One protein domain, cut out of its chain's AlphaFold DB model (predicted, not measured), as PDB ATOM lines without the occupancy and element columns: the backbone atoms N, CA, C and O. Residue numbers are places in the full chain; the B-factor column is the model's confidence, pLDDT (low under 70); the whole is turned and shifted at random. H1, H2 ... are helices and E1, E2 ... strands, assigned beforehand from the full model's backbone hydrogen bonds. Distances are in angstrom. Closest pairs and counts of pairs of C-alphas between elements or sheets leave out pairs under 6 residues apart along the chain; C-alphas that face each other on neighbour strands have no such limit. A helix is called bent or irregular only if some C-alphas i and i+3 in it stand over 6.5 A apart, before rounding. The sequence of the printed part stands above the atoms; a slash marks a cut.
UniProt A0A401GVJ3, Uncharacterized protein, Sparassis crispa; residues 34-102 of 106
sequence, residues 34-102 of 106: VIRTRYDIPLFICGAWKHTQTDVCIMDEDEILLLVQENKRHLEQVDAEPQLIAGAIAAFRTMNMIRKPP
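AT A GLANCE: This is residues 34 to 102 of the 106 residues of an uncharacterized protein of Sparassis crispa (UniProt A0A401GVJ3). A strongly twisted sheet of three strands curls round one long helix, H1, which packs on it. E1 and E2 make a long bent hairpin, the shorter E3 folds back on the far part of E2, and residues 73 to 78, in the long link before H1, stick out. The printed part has 69 residues, with three named strands and then one named helix along the chain, E1 E2 E3 H1; the class is mixed, helices and strands. The sheet's order is E1, E2, E3, all antiparallel. The whole is compact, with a radius of gyration of the C-alphas of 12.7 A, and has a flat outline of 43 by 32 by 15 A.

HOW THE PARTS SIT: Start at E1, residues 34 to 45, an edge strand that bends by 81 degrees at residue 37. A tight link leads to E2, residues 48 to 60, the inner strand, which bends by 98 degrees at residue 56. E1 and E2 are a hairpin, antiparallel with 156 degrees between their directions; look at N 36 and O 57, 2.9 A apart, and N 43 and O 50, 2.8 A apart, both within hydrogen-bond range. Another tight link leads to E3, residues 63 to 68, the other edge strand. E2 and E3 are also an antiparallel hairpin, with N 58 and O 66 within hydrogen-bond range at 2.9 A. The three strands form a meander, each the antiparallel neighbour of the one before. H1, residues 81 to 98, is on the sheet, which curls round it. Its closest C-alphas to E1 are those of Ala 90 and Leu 43, 5.3 A apart; to E2, those of Gly 87 and Thr 52, 5.7 A; to E3, those of Met 95 and Glu 63, 6.1 A. In H1 every O i to N i+4 pair is within hydrogen-bond range.

IN THESE COORDINATES: Find C-alpha 34 at (-14.926, 37.289, 49.012); from there E1 runs 27.3 A to C-alpha 45 at (-24.750, 34.663, 23.701). E2 runs 27.6 A from Ala 48 to Asp 60, and E3 14.8 A from Glu 63 to Val 68. H1 runs 25.9 A from Glu 81 to C-alpha 98 at (-25.650, 45.540, 37.811), and is not bent.

THE WHOLE: The two C-alphas farthest apart are those of His 74 and Pro 102, 44.3 A. The printed part has no cut. The long link is that from E3 to H1, residues 69 to 80, in which residues 73 to 78 stand free. The mean pLDDT of the printed part is 84.8; look for values under 70 at residues 75 to 78 and 100 to 102.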
ATOM      1  N   VAL A  34     -14.911  38.746  48.853       95.19
ATOM      2  CA  VAL A  34     -14.926  37.289  49.012       95.19
ATOM      3  C   VAL A  34     -14.226  36.609  47.846       95.19
ATOM      4  O   VAL A  34     -14.415  36.982  46.689       95.19
ATOM      5  N   ILE A  35     -13.436  35.579  48.149       96.62
ATOM      6  CA  ILE A  35     -12.904  34.672  47.130       96.62
ATOM      7  C   ILE A  35     -13.896  33.536  46.935       96.62
ATOM      8  O   ILE A  35     -14.258  32.847  47.893       96.62
ATOM      9  N   ARG A  36     -14.316  33.311  45.693       94.62
ATOM     10  CA  ARG A  36     -15.123  32.153  45.312       94.62
ATOM     11  C   ARG A  36     -14.348  31.271  44.358       94.62
ATOM     12  O   ARG A  36     -13.643  31.750  43.481       94.62
ATOM     13  N   THR A  37     -14.506  29.971  44.528       94.06
ATOM     14  CA  THR A  37     -14.005  28.959  43.603       94.06
ATOM     15  C   THR A  37     -15.164  28.459  42.756       94.06
ATOM     16  O   THR A  37     -16.295  28.401  43.251       94.06
ATOM     17  N   ARG A  38     -14.897  28.058  41.508       90.44
ATOM     18  CA  ARG A  38     -15.889  27.369  40.660       90.44
ATOM     19  C   ARG A  38     -17.183  28.180  40.448       90.44
ATOM     20  O   ARG A  38     -18.262  27.596  40.342       90.44
ATOM     21  N   TYR A  39     -17.088  29.512  40.407       91.38
ATOM     22  CA  TYR A  39     -18.245  30.407  40.301       91.38
ATOM     23  C   TYR A  39     -18.843  30.367  38.892       91.38
ATOM     24  O   TYR A  39     -18.123  30.514  37.905       91.38
ATOM     25  N   ASP A  40     -20.153  30.149  38.810       91.75
ATOM     26  CA  ASP A  40     -20.889  30.064  37.550       91.75
ATOM     27  C   ASP A  40     -21.418  31.441  37.138       91.75
ATOM     28  O   ASP A  40     -22.060  32.134  37.930       91.75
ATOM     29  N   ILE A  41     -21.136  31.840  35.897       90.00
ATOM     30  CA  ILE A  41     -21.566  33.115  35.329       90.00
ATOM     31  C   ILE A  41     -22.468  32.833  34.121       90.00
ATOM     32  O   ILE A  41     -21.982  32.348  33.089       90.00
ATOM     33  N   PRO A  42     -23.769  33.161  34.196       89.31
ATOM     34  CA  PRO A  42     -24.663  33.032  33.057       89.31
ATOM     35  C   PRO A  42     -24.382  34.132  32.022       89.31
ATOM     36  O   PRO A  42     -24.258  35.314  32.343       89.31
ATOM     37  N   LEU A  43     -24.325  33.751  30.749       85.19
ATOM     38  CA  LEU A  43     -24.090  34.629  29.607       85.19
ATOM     39  C   LEU A  43     -25.076  34.312  28.477       85.19
ATOM     40  O   LEU A  43     -25.065  33.225  27.909       85.19
ATOM     41  N   PHE A  44     -25.891  35.290  28.084       85.81
ATOM     42  CA  PHE A  44     -26.806  35.148  26.948       85.81
ATOM     43  C   PHE A  44     -26.118  35.444  25.601       85.81
ATOM     44  O   PHE A  44     -26.126  36.578  25.129       85.81
ATOM     45  N   ILE A  45     -25.504  34.463  24.952       85.31
ATOM     46  CA  ILE A  45     -24.750  34.663  23.701       85.31
ATOM     47  C   ILE A  45     -25.304  33.784  22.576       85.31
ATOM     48  O   ILE A  45     -25.829  32.702  22.820       85.31
ATOM     49  N   CYS A  46     -25.227  34.265  21.332       88.50
ATOM     50  CA  CYS A  46     -25.733  33.548  20.153       88.50
ATOM     51  C   CYS A  46     -27.211  33.115  20.276       88.50
ATOM     52  O   CYS A  46     -27.584  32.038  19.821       88.50
ATOM     53  N   GLY A  47     -28.049  33.938  20.919       90.94
ATOM     54  CA  GLY A  47     -29.482  33.666  21.086       90.94
ATOM     55  C   GLY A  47     -29.827  32.607  22.138       90.94
ATOM     56  O   GLY A  47     -30.986  32.215  22.232       90.94
ATOM     57  N   ALA A  48     -28.860  32.148  22.936       92.56
ATOM     58  CA  ALA A  48     -29.078  31.160  23.984       92.56
ATOM     59  C   ALA A  48     -28.369  31.547  25.287       92.56
ATOM     60  O   ALA A  48     -27.331  32.209  25.285       92.56
ATOM     61  N   TRP A  49     -28.904  31.084  26.417       91.06
ATOM     62  CA  TRP A  49     -28.178  31.128  27.682       91.06
ATOM     63  C   TRP A  49     -27.058  30.089  27.675       91.06
ATOM     64  O   TRP A  49     -27.263  28.919  27.344       91.06
ATOM     65  N   LYS A  50     -25.854  30.545  28.006       90.00
ATOM     66  CA  LYS A  50     -24.646  29.750  28.200       90.00
ATOM     67  C   LYS A  50     -24.107  30.021  29.592       90.00
ATOM     68  O   LYS A  50     -24.401  31.051  30.185       90.00
ATOM     69  N   HIS A  51     -23.316  29.088  30.090       88.19
ATOM     70  CA  HIS A  51     -22.714  29.157  31.409       88.19
ATOM     71  C   HIS A  51     -21.205  29.087  31.243       88.19
ATOM     72  O   HIS A  51     -20.705  28.283  30.452       88.19
ATOM     73  N   THR A  52     -20.490  29.960  31.941       87.62
ATOM     74  CA  THR A  52     -19.037  29.886  32.043       87.62
ATOM     75  C   THR A  52     -18.648  29.846  33.507       87.62
ATOM     76  O   THR A  52     -19.142  30.628  34.316       87.62
ATOM     77  N   GLN A  53     -17.776  28.903  33.839       88.69
ATOM     78  CA  GLN A  53     -17.356  28.655  35.203       88.69
ATOM     79  C   GLN A  53     -15.905  29.093  35.366       88.69
ATOM     80  O   GLN A  53     -15.011  28.568  34.695       88.69
ATOM     81  N   THR A  54     -15.676  30.049  36.262       88.69
ATOM     82  CA  THR A  54     -14.325  30.494  36.615       88.69
ATOM     83  C   THR A  54     -13.732  29.607  37.699       88.69
ATOM     84  O   THR A  54     -14.445  29.125  38.581       88.69
ATOM     85  N   ASP A  55     -12.421  29.387  37.646       90.56
ATOM     86  CA  ASP A  55     -11.729  28.566  38.637       90.56
ATOM     87  C   ASP A  55     -11.634  29.275  39.991       90.56
ATOM     88  O   ASP A  55     -12.023  28.692  41.007       90.56
ATOM     89  N   VAL A  56     -11.224  30.548  40.001       93.94
ATOM     90  CA  VAL A  56     -11.263  31.425  41.180       93.94
ATOM     91  C   VAL A  56     -11.696  32.831  40.767       93.94
ATOM     92  O   VAL A  56     -11.209  33.366  39.778       93.94
ATOM     93  N   CYS A  57     -12.558  33.478  41.547       94.69
ATOM     94  CA  CYS A  57     -12.850  34.899  41.400       94.69
ATOM     95  C   CYS A  57     -12.845  35.636  42.736       94.69
ATOM     96  O   CYS A  57     -13.071  35.048  43.794       94.69
ATOM     97  N   ILE A  58     -12.590  36.942  42.670       96.12
ATOM     98  CA  ILE A  58     -12.791  37.866  43.787       96.12
ATOM     99  C   ILE A  58     -14.019  38.698  43.475       96.12
ATOM    100  O   ILE A  58     -14.105  39.289  42.395       96.12
ATOM    101  N   MET A  59     -14.936  38.749  44.432       94.44
ATOM    102  CA  MET A  59     -16.148  39.546  44.332       94.44
ATOM    103  C   MET A  59     -16.237  40.555  45.471       94.44
ATOM    104  O   MET A  59     -15.732  40.300  46.565       94.44
ATOM    105  N   ASP A  60     -16.895  41.673  45.203       93.25
ATOM    106  CA  ASP A  60     -17.291  42.693  46.168       93.25
ATOM    107  C   ASP A  60     -18.790  42.945  45.992       93.25
ATOM    108  O   ASP A  60     -19.217  43.390  44.930       93.25
ATOM    109  N   GLU A  61     -19.590  42.561  46.988       88.25
ATOM    110  CA  GLU A  61     -21.049  42.436  46.856       88.25
ATOM    111  C   GLU A  61     -21.433  41.566  45.640       88.25
ATOM    112  O   GLU A  61     -21.124  40.369  45.620       88.25
ATOM    113  N   ASP A  62     -22.067  42.158  44.628       84.88
ATOM    114  CA  ASP A  62     -22.445  41.495  43.378       84.88
ATOM    115  C   ASP A  62     -21.423  41.727  42.247       84.88
ATOM    116  O   ASP A  62     -21.584  41.202  41.142       84.88
ATOM    117  N   GLU A  63     -20.352  42.493  42.497       89.38
ATOM    118  CA  GLU A  63     -19.349  42.819  41.489       89.38
ATOM    119  C   GLU A  63     -18.182  41.825  41.447       89.38
ATOM    120  O   GLU A  63     -17.501  41.587  42.437       89.38
ATOM    121  N   ILE A  64     -17.875  41.287  40.266       90.69
ATOM    122  CA  ILE A  64     -16.681  40.481  39.998       90.69
ATOM    123  C   ILE A  64     -15.517  41.424  39.681       90.69
ATOM    124  O   ILE A  64     -15.513  42.096  38.648       90.69
ATOM    125  N   LEU A  65     -14.506  41.431  40.547       91.56
ATOM    126  CA  LEU A  65     -13.329  42.298  40.434       91.56
ATOM    127  C   LEU A  65     -12.145  41.614  39.749       91.56
ATOM    128  O   LEU A  65     -11.362  42.262  39.058       91.56
ATOM    129  N   LEU A  66     -11.991  40.308  39.971       91.19
ATOM    130  CA  LEU A  66     -10.896  39.513  39.422       91.19
ATOM    131  C   LEU A  66     -11.403  38.129  39.043       91.19
ATOM    132  O   LEU A  66     -12.125  37.499  39.813       91.19
ATOM    133  N   LEU A  67     -10.963  37.651  37.883       91.12
ATOM    134  CA  LEU A  67     -11.113  36.273  37.440       91.12
ATOM    135  C   LEU A  67      -9.734  35.630  37.333       91.12
ATOM    136  O   LEU A  67      -8.791  36.242  36.830       91.12
ATOM    137  N   VAL A  68      -9.642  34.380  37.755       89.94
ATOM    138  CA  VAL A  68      -8.479  33.519  37.581       89.94
ATOM    139  C   VAL A  68      -8.970  32.232  36.939       89.94
ATOM    140  O   VAL A  68      -9.915  31.602  37.418       89.94
ATOM    141  N   GLN A  69      -8.313  31.849  35.849       88.38
ATOM    142  CA  GLN A  69      -8.538  30.579  35.178       88.38
ATOM    143  C   GLN A  69      -7.245  29.773  35.226       88.38
ATOM    144  O   GLN A  69      -6.177  30.252  34.843       88.38
ATOM    145  N   GLU A  70      -7.347  28.546  35.709       86.62
ATOM    146  CA  GLU A  70      -6.301  27.555  35.613       86.62
ATOM    147  C   GLU A  70      -6.079  27.165  34.150       86.62
ATOM    148  O   GLU A  70      -7.004  26.931  33.368       86.62
ATOM    149  N   ASN A  71      -4.810  26.998  33.797       80.25
ATOM    150  CA  ASN A  71      -4.435  26.384  32.541       80.25
ATOM    151  C   ASN A  71      -4.640  24.855  32.602       80.25
ATOM    152  O   ASN A  71      -3.750  24.099  32.999       80.25
ATOM    153  N   LYS A  72      -5.820  24.389  32.183       77.00
ATOM    154  CA  LYS A  72      -6.261  22.981  32.260       77.00
ATOM    155  C   LYS A  72      -5.678  22.049  31.191       77.00
ATOM    156  O   LYS A  72      -6.208  20.963  30.977       77.00
ATOM    157  N   ARG A  73      -4.547  22.403  30.570       72.94
ATOM    158  CA  ARG A  73      -3.844  21.562  29.574       72.94
ATOM    159  C   ARG A  73      -3.510  20.144  30.061       72.94
ATOM    160  O   ARG A  73      -3.226  19.273  29.248       72.94
ATOM    161  N   HIS A  74      -3.490  19.926  31.376       73.19
ATOM    162  CA  HIS A  74      -3.240  18.623  31.993       73.19
ATOM    163  C   HIS A  74      -4.490  17.722  32.064       73.19
ATOM    164  O   HIS A  74      -4.344  16.513  32.234       73.19
ATOM    165  N   LEU A  75      -5.700  18.286  31.958       69.88
ATOM    166  CA  LEU A  75      -6.963  17.536  31.947       69.88
ATOM    167  C   LEU A  75      -7.317  17.096  30.532       69.88
ATOM    168  O   LEU A  75      -7.638  15.934  30.311       69.88
ATOM    169  N   GLU A  76      -7.216  18.020  29.580       63.59
ATOM    170  CA  GLU A  76      -7.499  17.788  28.169       63.59
ATOM    171  C   GLU A  76      -6.593  18.690  27.321       63.59
ATOM    172  O   GLU A  76      -6.144  19.745  27.773       63.59
ATOM    173  N   GLN A  77      -6.352  18.318  26.062       62.88
ATOM    174  CA  GLN A  77      -5.580  19.116  25.098       62.88
ATOM    175  C   GLN A  77      -6.390  20.323  24.571       62.88
ATOM    176  O   GLN A  77      -6.329  20.678  23.397       62.88
ATOM    177  N   VAL A  78      -7.202  20.919  25.444       66.38
ATOM    178  CA  VAL A  78      -8.099  22.034  25.161       66.38
ATOM    179  C   VAL A  78      -7.383  23.326  25.524       66.38
ATOM    180  O   VAL A  78      -6.786  23.457  26.595       66.38
ATOM    181  N   ASP A  79      -7.431  24.286  24.610       73.56
ATOM    182  CA  ASP A  79      -6.887  25.614  24.840       73.56
ATOM    183  C   ASP A  79      -7.658  26.331  25.964       73.56
ATOM    184  O   ASP A  79      -8.891  26.369  25.978       73.56
ATOM    185  N   ALA A  80      -6.923  26.889  26.928       76.19
ATOM    186  CA  ALA A  80      -7.489  27.588  28.077       76.19
ATOM    187  C   ALA A  80      -7.882  29.039  27.740       76.19
ATOM    188  O   ALA A  80      -8.719  29.624  28.430       76.19
ATOM    189  N   GLU A  81      -7.313  29.617  26.676       80.94
ATOM    190  CA  GLU A  81      -7.577  30.998  26.263       80.94
ATOM    191  C   GLU A  81      -9.065  31.247  25.933       80.94
ATOM    192  O   GLU A  81      -9.640  32.177  26.509       80.94
ATOM    193  N   PRO A  82      -9.757  30.404  25.137       83.62
ATOM    194  CA  PRO A  82     -11.191  30.560  24.893       83.62
ATOM    195  C   PRO A  82     -12.046  30.584  26.166       83.62
ATOM    196  O   PRO A  82     -13.012  31.347  26.244       83.62
ATOM    197  N   GLN A  83     -11.699  29.779  27.180       81.50
ATOM    198  CA  GLN A  83     -12.431  29.748  28.453       81.50
ATOM    199  C   GLN A  83     -12.258  31.060  29.219       81.50
ATOM    200  O   GLN A  83     -13.235  31.619  29.719       81.50
ATOM    201  N   LEU A  84     -11.026  31.575  29.265       80.94
ATOM    202  CA  LEU A  84     -10.720  32.843  29.917       80.94
ATOM    203  C   LEU A  84     -11.433  34.012  29.226       80.94
ATOM    204  O   LEU A  84     -12.050  34.834  29.904       80.94
ATOM    205  N   ILE A  85     -11.415  34.058  27.887       86.12
ATOM    206  CA  ILE A  85     -12.123  35.079  27.100       86.12
ATOM    207  C   ILE A  85     -13.629  35.021  27.381       86.12
ATOM    208  O   ILE A  85     -14.243  36.049  27.673       86.12
ATOM    209  N   ALA A  86     -14.231  33.829  27.344       85.62
ATOM    210  CA  ALA A  86     -15.653  33.661  27.634       85.62
ATOM    211  C   ALA A  86     -16.003  34.113  29.062       85.62
ATOM    212  O   ALA A  86     -16.990  34.826  29.251       85.62
ATOM    213  N   GLY A  87     -15.178  33.749  30.051       84.00
ATOM    214  CA  GLY A  87     -15.302  34.200  31.439       84.00
ATOM    215  C   GLY A  87     -15.250  35.722  31.569       84.00
ATOM    216  O   GLY A  87     -16.125  36.316  32.197       84.00
ATOM    217  N   ALA A  88     -14.277  36.363  30.920       86.81
ATOM    218  CA  ALA A  88     -14.117  37.815  30.940       86.81
ATOM    219  C   ALA A  88     -15.313  38.542  30.306       86.81
ATOM    220  O   ALA A  88     -15.833  39.494  30.889       86.81
ATOM    221  N   ILE A  89     -15.798  38.068  29.152       88.94
ATOM    222  CA  ILE A  89     -16.988  38.621  28.488       88.94
ATOM    223  C   ILE A  89     -18.224  38.469  29.383       88.94
ATOM    224  O   ILE A  89     -19.003  39.416  29.529       88.94
ATOM    225  N   ALA A  90     -18.408  37.295  29.993       87.81
ATOM    226  CA  ALA A  90     -19.533  37.027  30.880       87.81
ATOM    227  C   ALA A  90     -19.508  37.925  32.117       87.81
ATOM    228  O   ALA A  90     -20.516  38.561  32.425       87.81
ATOM    229  N   ALA A  91     -18.356  38.037  32.786       87.69
ATOM    230  CA  ALA A  91     -18.198  38.925  33.928       87.69
ATOM    231  C   ALA A  91     -18.475  40.377  33.539       87.69
ATOM    232  O   ALA A  91     -19.333  41.005  34.151       87.69
ATOM    233  N   PHE A  92     -17.845  40.885  32.475       87.88
ATOM    234  CA  PHE A  92     -18.050  42.258  32.007       87.88
ATOM    235  C   PHE A  92     -19.526  42.571  31.747       87.88
ATOM    236  O   PHE A  92     -20.039  43.602  32.184       87.88
ATOM    237  N   ARG A  93     -20.243  41.667  31.072       86.56
ATOM    238  CA  ARG A  93     -21.666  41.866  30.806       86.56
ATOM    239  C   ARG A  93     -22.500  41.858  32.083       86.56
ATOM    240  O   ARG A  93     -23.359  42.722  32.228       86.56
ATOM    241  N   THR A  94     -22.258  40.908  32.983       84.62
ATOM    242  CA  THR A  94     -22.952  40.832  34.276       84.62
ATOM    243  C   THR A  94     -22.738  42.113  35.075       84.62
ATOM    244  O   THR A  94     -23.709  42.696  35.552       84.62
ATOM    245  N   MET A  95     -21.506  42.631  35.110       84.00
ATOM    246  CA  MET A  95     -21.191  43.897  35.777       84.00
ATOM    247  C   MET A  95     -21.956  45.074  35.179       84.00
ATOM    248  O   MET A  95     -22.513  45.887  35.911       84.00
ATOM    249  N   ASN A  96     -22.047  45.152  33.852       84.81
ATOM    250  CA  ASN A  96     -22.786  46.224  33.185       84.81
ATOM    251  C   ASN A  96     -24.308  46.136  33.366       84.81
ATOM    252  O   ASN A  96     -24.990  47.132  33.163       84.81
ATOM    253  N   MET A  97     -24.860  44.970  33.712       80.69
ATOM    254  CA  MET A  97     -26.280  44.857  34.068       80.69
ATOM    255  C   MET A  97     -26.544  45.313  35.506       80.69
ATOM    256  O   MET A  97     -27.604  45.875  35.779       80.69
ATOM    257  N   ILE A  98     -25.585  45.093  36.411       79.38
ATOM    258  CA  ILE A  98     -25.650  45.540  37.811       79.38
ATOM    259  C   ILE A  98     -25.473  47.060  37.887       79.38
ATOM    260  O   ILE A  98     -26.246  47.766  38.541       79.38
ATOM    261  N   ARG A  99     -24.477  47.585  37.169       75.62
ATOM    262  CA  ARG A  99     -24.229  49.019  37.054       75.62
ATOM    263  C   ARG A  99     -25.320  49.633  36.185       75.62
ATOM    264  O   ARG A  99     -25.269  49.541  34.962       75.62
ATOM    265  N   LYS A 100     -26.322  50.268  36.801       63.25
ATOM    266  CA  LYS A 100     -27.313  51.060  36.054       63.25
ATOM    267  C   LYS A 100     -26.572  52.030  35.123       63.25
ATOM    268  O   LYS A 100     -25.611  52.659  35.578       63.25
ATOM    269  N   PRO A 101     -26.995  52.179  33.855       61.16
ATOM    270  CA  PRO A 101     -26.405  53.185  32.990       61.16
ATOM    271  C   PRO A 101     -26.520  54.552  33.678       61.16
ATOM    272  O   PRO A 101     -27.548  54.821  34.315       61.16
ATOM    273  N   PRO A 102     -25.481  55.404  33.593       60.19
ATOM    274  CA  PRO A 102     -25.587  56.761  34.097       60.19
ATOM    275  C   PRO A 102     -26.811  57.431  33.454       60.19
ATOM    276  O   PRO A 102     -27.118  57.147  32.289       60.19
TER     277      PRO A 102